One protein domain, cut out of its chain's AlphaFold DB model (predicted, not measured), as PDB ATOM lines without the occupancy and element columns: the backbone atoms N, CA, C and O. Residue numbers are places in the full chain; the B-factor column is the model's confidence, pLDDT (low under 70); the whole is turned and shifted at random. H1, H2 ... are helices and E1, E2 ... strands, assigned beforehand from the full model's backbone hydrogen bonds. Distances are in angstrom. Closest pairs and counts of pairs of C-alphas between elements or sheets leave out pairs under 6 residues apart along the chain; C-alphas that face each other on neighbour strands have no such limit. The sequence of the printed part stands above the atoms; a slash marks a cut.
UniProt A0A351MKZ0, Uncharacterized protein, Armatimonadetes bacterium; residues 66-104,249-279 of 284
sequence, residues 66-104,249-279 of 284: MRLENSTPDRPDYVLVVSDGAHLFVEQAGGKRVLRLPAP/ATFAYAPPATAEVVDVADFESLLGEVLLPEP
ATOM      1  N   MET A  66      -4.319  -0.668  35.539       89.00
ATOM      2  CA  MET A  66      -3.598  -0.037  34.435       89.00
ATOM      3  C   MET A  66      -2.300  -0.779  34.141       89.00
ATOM      4  O   MET A  66      -1.645  -1.282  35.045       89.00
ATOM      5  N   ARG A  67      -1.908  -0.819  32.873       89.69
ATOM      6  CA  ARG A  67      -0.572  -1.191  32.425       89.69
ATOM      7  C   ARG A  67      -0.158  -0.255  31.301       89.69
ATOM      8  O   ARG A  67      -0.878  -0.133  30.312       89.69
ATOM      9  N   LEU A  68       1.011   0.350  31.433       84.56
ATOM     10  CA  LEU A  68       1.657   1.140  30.397       84.56
ATOM     11  C   LEU A  68       3.092   0.669  30.213       84.56
ATOM     12  O   LEU A  68       3.828   0.547  31.185       84.56
ATOM     13  N   GLU A  69       3.476   0.440  28.966       83.19
ATOM     14  CA  GLU A  69       4.802  -0.036  28.588       83.19
ATOM     15  C   GLU A  69       5.233   0.661  27.292       83.19
ATOM     16  O   GLU A  69       4.500   0.622  26.301       83.19
ATOM     17  N   ASN A  70       6.394   1.322  27.294       71.94
ATOM     18  CA  ASN A  70       6.864   2.144  26.166       71.94
ATOM     19  C   ASN A  70       8.098   1.571  25.427       71.94
ATOM     20  O   ASN A  70       8.622   2.193  24.508       71.94
ATOM     21  N   SER A  71       8.647   0.439  25.863       70.69
ATOM     22  CA  SER A  71       9.894  -0.109  25.313       70.69
ATOM     23  C   SER A  71      10.108  -1.545  25.797       70.69
ATOM     24  O   SER A  71       9.202  -2.155  26.361       70.69
ATOM     25  N   THR A  72      11.311  -2.084  25.603       73.62
ATOM     26  CA  THR A  72      11.754  -3.356  26.189       73.62
ATOM     27  C   THR A  72      12.649  -3.122  27.415       73.62
ATOM     28  O   THR A  72      13.384  -2.135  27.426       73.62
ATOM     29  N   PRO A  73      12.645  -4.011  28.434       70.94
ATOM     30  CA  PRO A  73      13.356  -3.793  29.707       70.94
ATOM     31  C   PRO A  73      14.868  -3.548  29.600       70.94
ATOM     32  O   PRO A  73      15.481  -2.996  30.509       70.94
ATOM     33  N   ASP A  74      15.488  -3.980  28.503       72.25
ATOM     34  CA  ASP A  74      16.915  -3.817  28.224       72.25
ATOM     35  C   ASP A  74      17.284  -2.417  27.714       72.25
ATOM     36  O   ASP A  74      18.471  -2.083  27.641       72.25
ATOM     37  N   ARG A  75      16.297  -1.584  27.371       69.06
ATOM     38  CA  ARG A  75      16.540  -0.237  26.864       69.06
ATOM     39  C   ARG A  75      16.557   0.808  27.984       69.06
ATOM     40  O   ARG A  75      15.758   0.739  28.915       69.06
ATOM     41  N   PRO A  76      17.425   1.831  27.883       65.75
ATOM     42  CA  PRO A  76      17.519   2.889  28.891       65.75
ATOM     43  C   PRO A  76      16.272   3.786  28.950       65.75
ATOM     44  O   PRO A  76      16.072   4.475  29.942       65.75
ATOM     45  N   ASP A  77      15.450   3.780  27.898       62.62
ATOM     46  CA  ASP A  77      14.192   4.525  27.778       62.62
ATOM     47  C   ASP A  77      12.963   3.723  28.248       62.62
ATOM     48  O   ASP A  77      11.829   4.180  28.082       62.62
ATOM     49  N   TYR A  78      13.175   2.537  28.831       71.38
ATOM     50  CA  TYR A  78      12.109   1.672  29.315       71.38
ATOM     51  C   TYR A  78      11.390   2.241  30.533       71.38
ATOM     52  O   TYR A  78      11.987   2.528  31.571       71.38
ATOM     53  N   VAL A  79      10.075   2.318  30.393       72.81
ATOM     54  CA  VAL A  79       9.106   2.697  31.405       72.81
ATOM     55  C   VAL A  79       8.041   1.612  31.432       72.81
ATOM     56  O   VAL A  79       7.374   1.348  30.425       72.81
ATOM     57  N   LEU A  80       7.862   1.017  32.609       82.38
ATOM     58  CA  LEU A  80       6.718   0.173  32.919       82.38
ATOM     59  C   LEU A  80       5.985   0.753  34.121       82.38
ATOM     60  O   LEU A  80       6.561   0.943  35.190       82.38
ATOM     61  N   VAL A  81       4.693   0.992  33.934       85.00
ATOM     62  CA  VAL A  81       3.777   1.366  35.006       85.00
ATOM     63  C   VAL A  81       2.672   0.326  35.063       85.00
ATOM     64  O   VAL A  81       2.015   0.076  34.052       85.00
ATOM     65  N   VAL A  82       2.456  -0.289  36.224       91.06
ATOM     66  CA  VAL A  82       1.384  -1.278  36.419       91.06
ATOM     67  C   VAL A  82       0.623  -0.974  37.694       91.06
ATOM     68  O   VAL A  82       1.234  -0.765  38.729       91.06
ATOM     69  N   SER A  83      -0.703  -0.996  37.636       91.38
ATOM     70  CA  SER A  83      -1.556  -1.080  38.814       91.38
ATOM     71  C   SER A  83      -2.321  -2.387  38.806       91.38
ATOM     72  O   SER A  83      -3.067  -2.665  37.862       91.38
ATOM     73  N   ASP A  84      -2.142  -3.160  39.874       94.75
ATOM     74  CA  ASP A  84      -2.828  -4.431  40.118       94.75
ATOM     75  C   ASP A  84      -4.145  -4.255  40.904       94.75
ATOM     76  O   ASP A  84      -4.828  -5.231  41.217       94.75
ATOM     77  N   GLY A  85      -4.505  -3.003  41.210       93.38
ATOM     78  CA  GLY A  85      -5.706  -2.615  41.949       93.38
ATOM     79  C   GLY A  85      -5.491  -2.456  43.455       93.38
ATOM     80  O   GLY A  85      -6.323  -1.831  44.113       93.38
ATOM     81  N   ALA A  86      -4.380  -2.962  43.997       94.62
ATOM     82  CA  ALA A  86      -3.939  -2.717  45.370       94.62
ATOM     83  C   ALA A  86      -2.746  -1.754  45.413       94.62
ATOM     84  O   ALA A  86      -2.703  -0.851  46.249       94.62
ATOM     85  N   HIS A  87      -1.802  -1.916  44.488       94.69
ATOM     86  CA  HIS A  87      -0.609  -1.097  44.369       94.69
ATOM     87  C   HIS A  87      -0.427  -0.611  42.936       94.69
ATOM     88  O   HIS A  87      -0.707  -1.326  41.975       94.69
ATOM     89  N   LEU A  88       0.104   0.599  42.820       89.25
ATOM     90  CA  LEU A  88       0.739   1.107  41.621       89.25
ATOM     91  C   LEU A  88       2.243   0.826  41.727       89.25
ATOM     92  O   LEU A  88       2.856   0.998  42.780       89.25
ATOM     93  N   PHE A  89       2.830   0.385  40.627       89.81
ATOM     94  CA  PHE A  89       4.246   0.100  40.482       89.81
ATOM     95  C   PHE A  89       4.798   0.935  39.337       89.81
ATOM     96  O   PHE A  89       4.224   0.938  38.247       89.81
ATOM     97  N   VAL A  90       5.923   1.602  39.575       85.31
ATOM     98  CA  VAL A  90       6.690   2.312  38.549       85.31
ATOM     99  C   VAL A  90       8.076   1.691  38.495       85.31
ATOM    100  O   VAL A  90       8.858   1.802  39.438       85.31
ATOM    101  N   GLU A  91       8.367   0.995  37.402       83.56
ATOM    102  CA  GLU A  91       9.674   0.401  37.159       83.56
ATOM    103  C   GLU A  91      10.619   1.444  36.560       83.56
ATOM    104  O   GLU A  91      10.295   2.117  35.581       83.56
ATOM    105  N   GLN A  92      11.803   1.559  37.152       75.81
ATOM    106  CA  GLN A  92      12.862   2.465  36.733       75.81
ATOM    107  C   GLN A  92      14.142   1.683  36.415       75.81
ATOM    108  O   GLN A  92      14.393   0.595  36.947       75.81
ATOM    109  N   ALA A  93      14.980   2.271  35.556       71.56
ATOM    110  CA  ALA A  93      16.318   1.771  35.237       71.56
ATOM    111  C   ALA A  93      16.351   0.289  34.793       71.56
ATOM    112  O   ALA A  93      17.242  -0.464  35.198       71.56
ATOM    113  N   GLY A  94      15.375  -0.132  33.976       73.75
ATOM    114  CA  GLY A  94      15.289  -1.499  33.442       73.75
ATOM    115  C   GLY A  94      15.075  -2.568  34.519       73.75
ATOM    116  O   GLY A  94      15.705  -3.625  34.474       73.75
ATOM    117  N   GLY A  95      14.275  -2.262  35.543       78.19
ATOM    118  CA  GLY A  95      13.902  -3.234  36.577       78.19
ATOM    119  C   GLY A  95      14.839  -3.300  37.766       78.19
ATOM    120  O   GLY A  95      14.700  -4.181  38.612       78.19
ATOM    121  N   LYS A  96      15.793  -2.373  37.859       84.62
ATOM    122  CA  LYS A  96      16.704  -2.280  39.008       84.62
ATOM    123  C   LYS A  96      16.056  -1.626  40.216       84.62
ATOM    124  O   LYS A  96      16.390  -1.991  41.338       84.62
ATOM    125  N   ARG A  97      15.140  -0.686  39.988       86.62
ATOM    126  CA  ARG A  97      14.404   0.018  41.036       86.62
ATOM    127  C   ARG A  97      12.922   0.004  40.692       86.62
ATOM    128  O   ARG A  97      12.549   0.231  39.545       86.62
ATOM    129  N   VAL A  98      12.085  -0.280  41.679       89.81
ATOM    130  CA  VAL A  98      10.628  -0.270  41.544       89.81
ATOM    131  C   VAL A  98      10.053   0.579  42.660       89.81
ATOM    132  O   VAL A  98      10.209   0.259  43.836       89.81
ATOM    133  N   LEU A  99       9.365   1.651  42.287       87.56
ATOM    134  CA  LEU A  99       8.596   2.453  43.229       87.56
ATOM    135  C   LEU A  99       7.229   1.791  43.393       87.56
ATOM    136  O   LEU A  99       6.564   1.500  42.398       87.56
ATOM    137  N   ARG A 100       6.828   1.524  44.634       92.75
ATOM    138  CA  ARG A 100       5.532   0.935  44.978       92.75
ATOM    139  C   ARG A 100       4.750   1.917  45.833       92.75
ATOM    140  O   ARG A 100       5.240   2.353  46.864       92.75
ATOM    141  N   LEU A 101       3.525   2.215  45.431       90.06
ATOM    142  CA  LEU A 101       2.602   3.064  46.182       90.06
ATOM    143  C   LEU A 101       1.194   2.460  46.171       90.06
ATOM    144  O   LEU A 101       0.921   1.589  45.340       90.06
ATOM    145  N   PRO A 102       0.291   2.875  47.075       90.94
ATOM    146  CA  PRO A 102      -1.106   2.464  47.008       90.94
ATOM    147  C   PRO A 102      -1.700   2.787  45.633       90.94
ATOM    148  O   PRO A 102      -1.481   3.875  45.095       90.94
ATOM    149  N   ALA A 103      -2.449   1.847  45.054       88.25
ATOM    150  CA  ALA A 103      -3.197   2.137  43.838       88.25
ATOM    151  C   ALA A 103      -4.219   3.251  44.128       88.25
ATOM    152  O   ALA A 103      -4.835   3.245  45.201       88.25
ATOM    153  N   PRO A 104      -4.443   4.195  43.195       81.88
ATOM    154  CA  PRO A 104      -5.527   5.154  43.352       81.88
ATOM    155  C   PRO A 104      -6.869   4.414  43.434       81.88
ATOM    156  O   PRO A 104      -7.023   3.318  42.890       81.88
ATOM    157  N   ALA A 249      -4.552 -11.267  34.265       94.88
ATOM    158  CA  ALA A 249      -3.113 -11.427  34.074       94.88
ATOM    159  C   ALA A 249      -2.440 -10.228  33.376       94.88
ATOM    160  O   ALA A 249      -1.238 -10.052  33.540       94.88
ATOM    161  N   THR A 250      -3.185  -9.390  32.645       94.38
ATOM    162  CA  THR A 250      -2.666  -8.153  32.035       94.38
ATOM    163  C   THR A 250      -2.142  -7.172  33.084       94.38
ATOM    164  O   THR A 250      -1.197  -6.434  32.815       94.38
ATOM    165  N   PHE A 251      -2.734  -7.179  34.278       95.25
ATOM    166  CA  PHE A 251      -2.424  -6.244  35.362       95.25
ATOM    167  C   PHE A 251      -1.616  -6.887  36.491       95.25
ATOM    168  O   PHE A 251      -1.220  -6.209  37.433       95.25
ATOM    169  N   ALA A 252      -1.358  -8.193  36.408       94.56
ATOM    170  CA  ALA A 252      -0.515  -8.875  37.372       94.56
ATOM    171  C   ALA A 252       0.942  -8.432  37.185       94.56
ATOM    172  O   ALA A 252       1.505  -8.546  36.094       94.56
ATOM    173  N   TYR A 253       1.562  -7.963  38.263       94.62
ATOM    174  CA  TYR A 253       2.968  -7.596  38.270       94.62
ATOM    175  C   TYR A 253       3.629  -8.036  39.569       94.62
ATOM    176  O   TYR A 253       3.084  -7.883  40.659       94.62
ATOM    177  N   ALA A 254       4.822  -8.602  39.428       93.50
ATOM    178  CA  ALA A 254       5.712  -8.899  40.531       93.50
ATOM    179  C   ALA A 254       7.046  -8.219  40.213       93.50
ATOM    180  O   ALA A 254       7.603  -8.501  39.146       93.50
ATOM    181  N   PRO A 255       7.562  -7.346  41.098       92.25
ATOM    182  CA  PRO A 255       8.876  -6.751  40.916       92.25
ATOM    183  C   PRO A 255       9.944  -7.827  40.660       92.25
ATOM    184  O   PRO A 255       9.883  -8.897  41.282       92.25
ATOM    185  N   PRO A 256      10.933  -7.574  39.781       91.00
ATOM    186  CA  PRO A 256      12.065  -8.474  39.614       91.00
ATOM    187  C   PRO A 256      12.712  -8.790  40.966       91.00
ATOM    188  O   PRO A 256      12.877  -7.907  41.804       91.00
ATOM    189  N   ALA A 257      13.132 -10.037  41.184       92.12
ATOM    190  CA  ALA A 257      13.692 -10.460  42.475       92.12
ATOM    191  C   ALA A 257      14.965  -9.690  42.885       92.12
ATOM    192  O   ALA A 257      15.336  -9.677  44.055       92.12
ATOM    193  N   THR A 258      15.647  -9.078  41.917       91.00
ATOM    194  CA  THR A 258      16.853  -8.264  42.104       91.00
ATOM    195  C   THR A 258      16.565  -6.767  42.208       91.00
ATOM    196  O   THR A 258      17.513  -5.996  42.333       91.00
ATOM    197  N   ALA A 259      15.303  -6.348  42.095       91.25
ATOM    198  CA  ALA A 259      14.926  -4.945  42.149       91.25
ATOM    199  C   ALA A 259      14.986  -4.412  43.585       91.25
ATOM    200  O   ALA A 259      14.528  -5.062  44.525       91.25
ATOM    201  N   GLU A 260      15.486  -3.191  43.744       92.94
ATOM    202  CA  GLU A 260      15.234  -2.390  44.935       92.94
ATOM    203  C   GLU A 260      13.781  -1.904  44.899       92.94
ATOM    204  O   GLU A 260      13.401  -1.126  44.024       92.94
ATOM    205  N   VAL A 261      12.959  -2.377  45.837       93.88
ATOM    206  CA  VAL A 261      11.572  -1.921  45.972       93.88
ATOM    207  C   VAL A 261      11.516  -0.809  47.010       93.88
ATOM    208  O   VAL A 261      11.833  -1.038  48.176       93.88
ATOM    209  N   VAL A 262      11.103   0.380  46.581       92.69
ATOM    210  CA  VAL A 262      10.951   1.558  47.438       92.69
ATOM    211  C   VAL A 262       9.468   1.825  47.643       92.69
ATOM    212  O   VAL A 262       8.737   2.064  46.682       92.69
ATOM    213  N   ASP A 263       9.031   1.781  48.899       93.75
ATOM    214  CA  ASP A 263       7.665   2.131  49.276       93.75
ATOM    215  C   ASP A 263       7.500   3.649  49.344       93.75
ATOM    216  O   ASP A 263       8.198   4.336  50.088       93.75
ATOM    217  N   VAL A 264       6.547   4.154  48.571       88.44
ATOM    218  CA  VAL A 264       6.198   5.566  48.464       88.44
ATOM    219  C   VAL A 264       4.780   5.743  49.002       88.44
ATOM    220  O   VAL A 264       3.883   4.956  48.693       88.44
ATOM    221  N   ALA A 265       4.578   6.751  49.850       85.38
ATOM    222  CA  ALA A 265       3.315   6.931  50.565       85.38
ATOM    223  C   ALA A 265       2.153   7.304  49.630       85.38
ATOM    224  O   ALA A 265       1.046   6.785  49.777       85.38
ATOM    225  N   ASP A 266       2.417   8.189  48.671       77.31
ATOM    226  CA  ASP A 266       1.424   8.781  47.783       77.31
ATOM    227  C   ASP A 266       2.058   9.266  46.468       77.31
ATOM    228  O   ASP A 266       3.265   9.159  46.236       77.31
ATOM    229  N   PHE A 267       1.212   9.780  45.576       69.56
ATOM    230  CA  PHE A 267       1.646  10.263  44.272       69.56
ATOM    231  C   PHE A 267       2.510  11.531  44.363       69.56
ATOM    232  O   PHE A 267       3.426  11.690  43.568       69.56
ATOM    233  N   GLU A 268       2.283  12.420  45.330       71.94
ATOM    234  CA  GLU A 268       3.118  13.620  45.506       71.94
ATOM    235  C   GLU A 268       4.554  13.244  45.889       71.94
ATOM    236  O   GLU A 268       5.521  13.742  45.311       71.94
ATOM    237  N   SER A 269       4.694  12.283  46.801       74.81
ATOM    238  CA  SER A 269       5.980  11.723  47.215       74.81
ATOM    239  C   SER A 269       6.696  11.021  46.057       74.81
ATOM    240  O   SER A 269       7.922  11.084  45.956       74.81
ATOM    241  N   LEU A 270       5.943  10.400  45.139       71.25
ATOM    242  CA  LEU A 270       6.491   9.780  43.929       71.25
ATOM    243  C   LEU A 270       7.222  10.810  43.060       71.25
ATOM    244  O   LEU A 270       8.284  10.507  42.525       71.25
ATOM    245  N   LEU A 271       6.697  12.032  42.944       62.94
ATOM    246  CA  LEU A 271       7.325  13.088  42.141       62.94
ATOM    247  C   LEU A 271       8.688  13.480  42.687       62.94
ATOM    248  O   LEU A 271       9.626  13.652  41.911       62.94
ATOM    249  N   GLY A 272       8.814  13.549  44.014       62.09
ATOM    250  CA  GLY A 272      10.105  13.730  44.670       62.09
ATOM    251  C   GLY A 272      11.088  12.617  44.304       62.09
ATOM    252  O   GLY A 272      12.228  12.896  43.949       62.09
ATOM    253  N   GLU A 273      10.643  11.361  44.308       67.88
ATOM    254  CA  GLU A 273      11.499  10.197  44.040       67.88
ATOM    255  C   GLU A 273      11.889  10.010  42.566       67.88
ATOM    256  O   GLU A 273      12.939   9.432  42.278       67.88
ATOM    257  N   VAL A 274      11.060  10.476  41.624       61.22
ATOM    258  CA  VAL A 274      11.344  10.394  40.179       61.22
ATOM    259  C   VAL A 274      12.171  11.594  39.693       61.22
ATOM    260  O   VAL A 274      13.019  11.430  38.817       61.22
ATOM    261  N   LEU A 275      11.962  12.792  40.250       44.69
ATOM    262  CA  LEU A 275      12.664  14.016  39.830       44.69
ATOM    263  C   LEU A 275      14.033  14.209  40.498       44.69
ATOM    264  O   LEU A 275      14.819  15.045  40.046       44.69
ATOM    265  N   LEU A 276      14.347  13.457  41.555       31.31
ATOM    266  CA  LEU A 276      15.679  13.469  42.146       31.31
ATOM    267  C   LEU A 276      16.630  12.599  41.304       31.31
ATOM    268  O   LEU A 276      16.390  11.399  41.158       31.31
ATOM    269  N   PRO A 277      17.728  13.159  40.754       29.91
ATOM    270  CA  PRO A 277      18.775  12.332  40.174       29.91
ATOM    271  C   PRO A 277      19.328  11.414  41.265       29.91
ATOM    272  O   PRO A 277      19.440  11.833  42.422       29.91
ATOM    273  N   GLU A 278      19.694  10.180  40.898       34.69
ATOM    274  CA  GLU A 278      20.404   9.282  41.810       34.69
ATOM    275  C   GLU A 278      21.516  10.066  42.524       34.69
ATOM    276  O   GLU A 278      22.253  10.812  41.860       34.69
ATOM    277  N   PRO A 279      21.670   9.938  43.855       28.91
ATOM    278  CA  PRO A 279      22.818  10.520  44.519       28.91
ATOM    279  C   PRO A 279      24.056   9.951  43.838       28.91
ATOM    280  O   PRO A 279      24.303   8.747  43.887       28.91
TER     281      PRO A 279
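AT A GLANCE: This is residues 66 to 104 and 249 to 279 of the 284 residues of an uncharacterized protein of Armatimonadetes bacterium (UniProt A0A351MKZ0). One twisted five-stranded sheet has H1 over one face, while the unnamed residues 250 to 255 cross the other. The printed part has 70 residues, with strands E1 to E5, then H1; the mixed sheet's order is E1, E2, E3, E4, E5. The class is mixed, helices and strands, with under half the residues in named elements. It is compact, radius of gyration of the C-alphas 11.5 A, spanning 35 by 28 by 21 A.

IN THESE COORDINATES: Find C-alpha 66 at (-3.598, -0.037, 34.435), where E1, residues 66 to 69, begins. Read on through E2, 80 to 84; E3, 87 to 92, 15.9 A; E4, 97 to 102, 16.8 A; E5, 260 to 263; and H1, 267 to 275, 12.5 A, ending at (12.664, 14.016, 39.830).

HOW THE PARTS SIT: E1 to E4 form a meander, each strand the antiparallel neighbour of the one before; in its hairpins find N 68 and O 81 at 2.8 A, N 89 and O 82 at 2.7 A, N 90 and O 99 at 2.9 A. Edge strand E5 is parallel to E4, with N 98 and O 260 at 2.8 A. H1 is on the sheet, over E4, at a height over the sheet of 9.8 A; its closest C-alphas to E4 are Phe 267 and Leu 101, 7.5 A. In H1, 4 of 5 O i to N i+4 pairs are within hydrogen-bond range.

THE WHOLE: Residues 105 to 248 are cut out; C-alphas 104 and 249 are 19.2 A apart. Of the links printed whole, none is long. The pLDDT is under 70 at 75 to 77, 267 and 271 to 279.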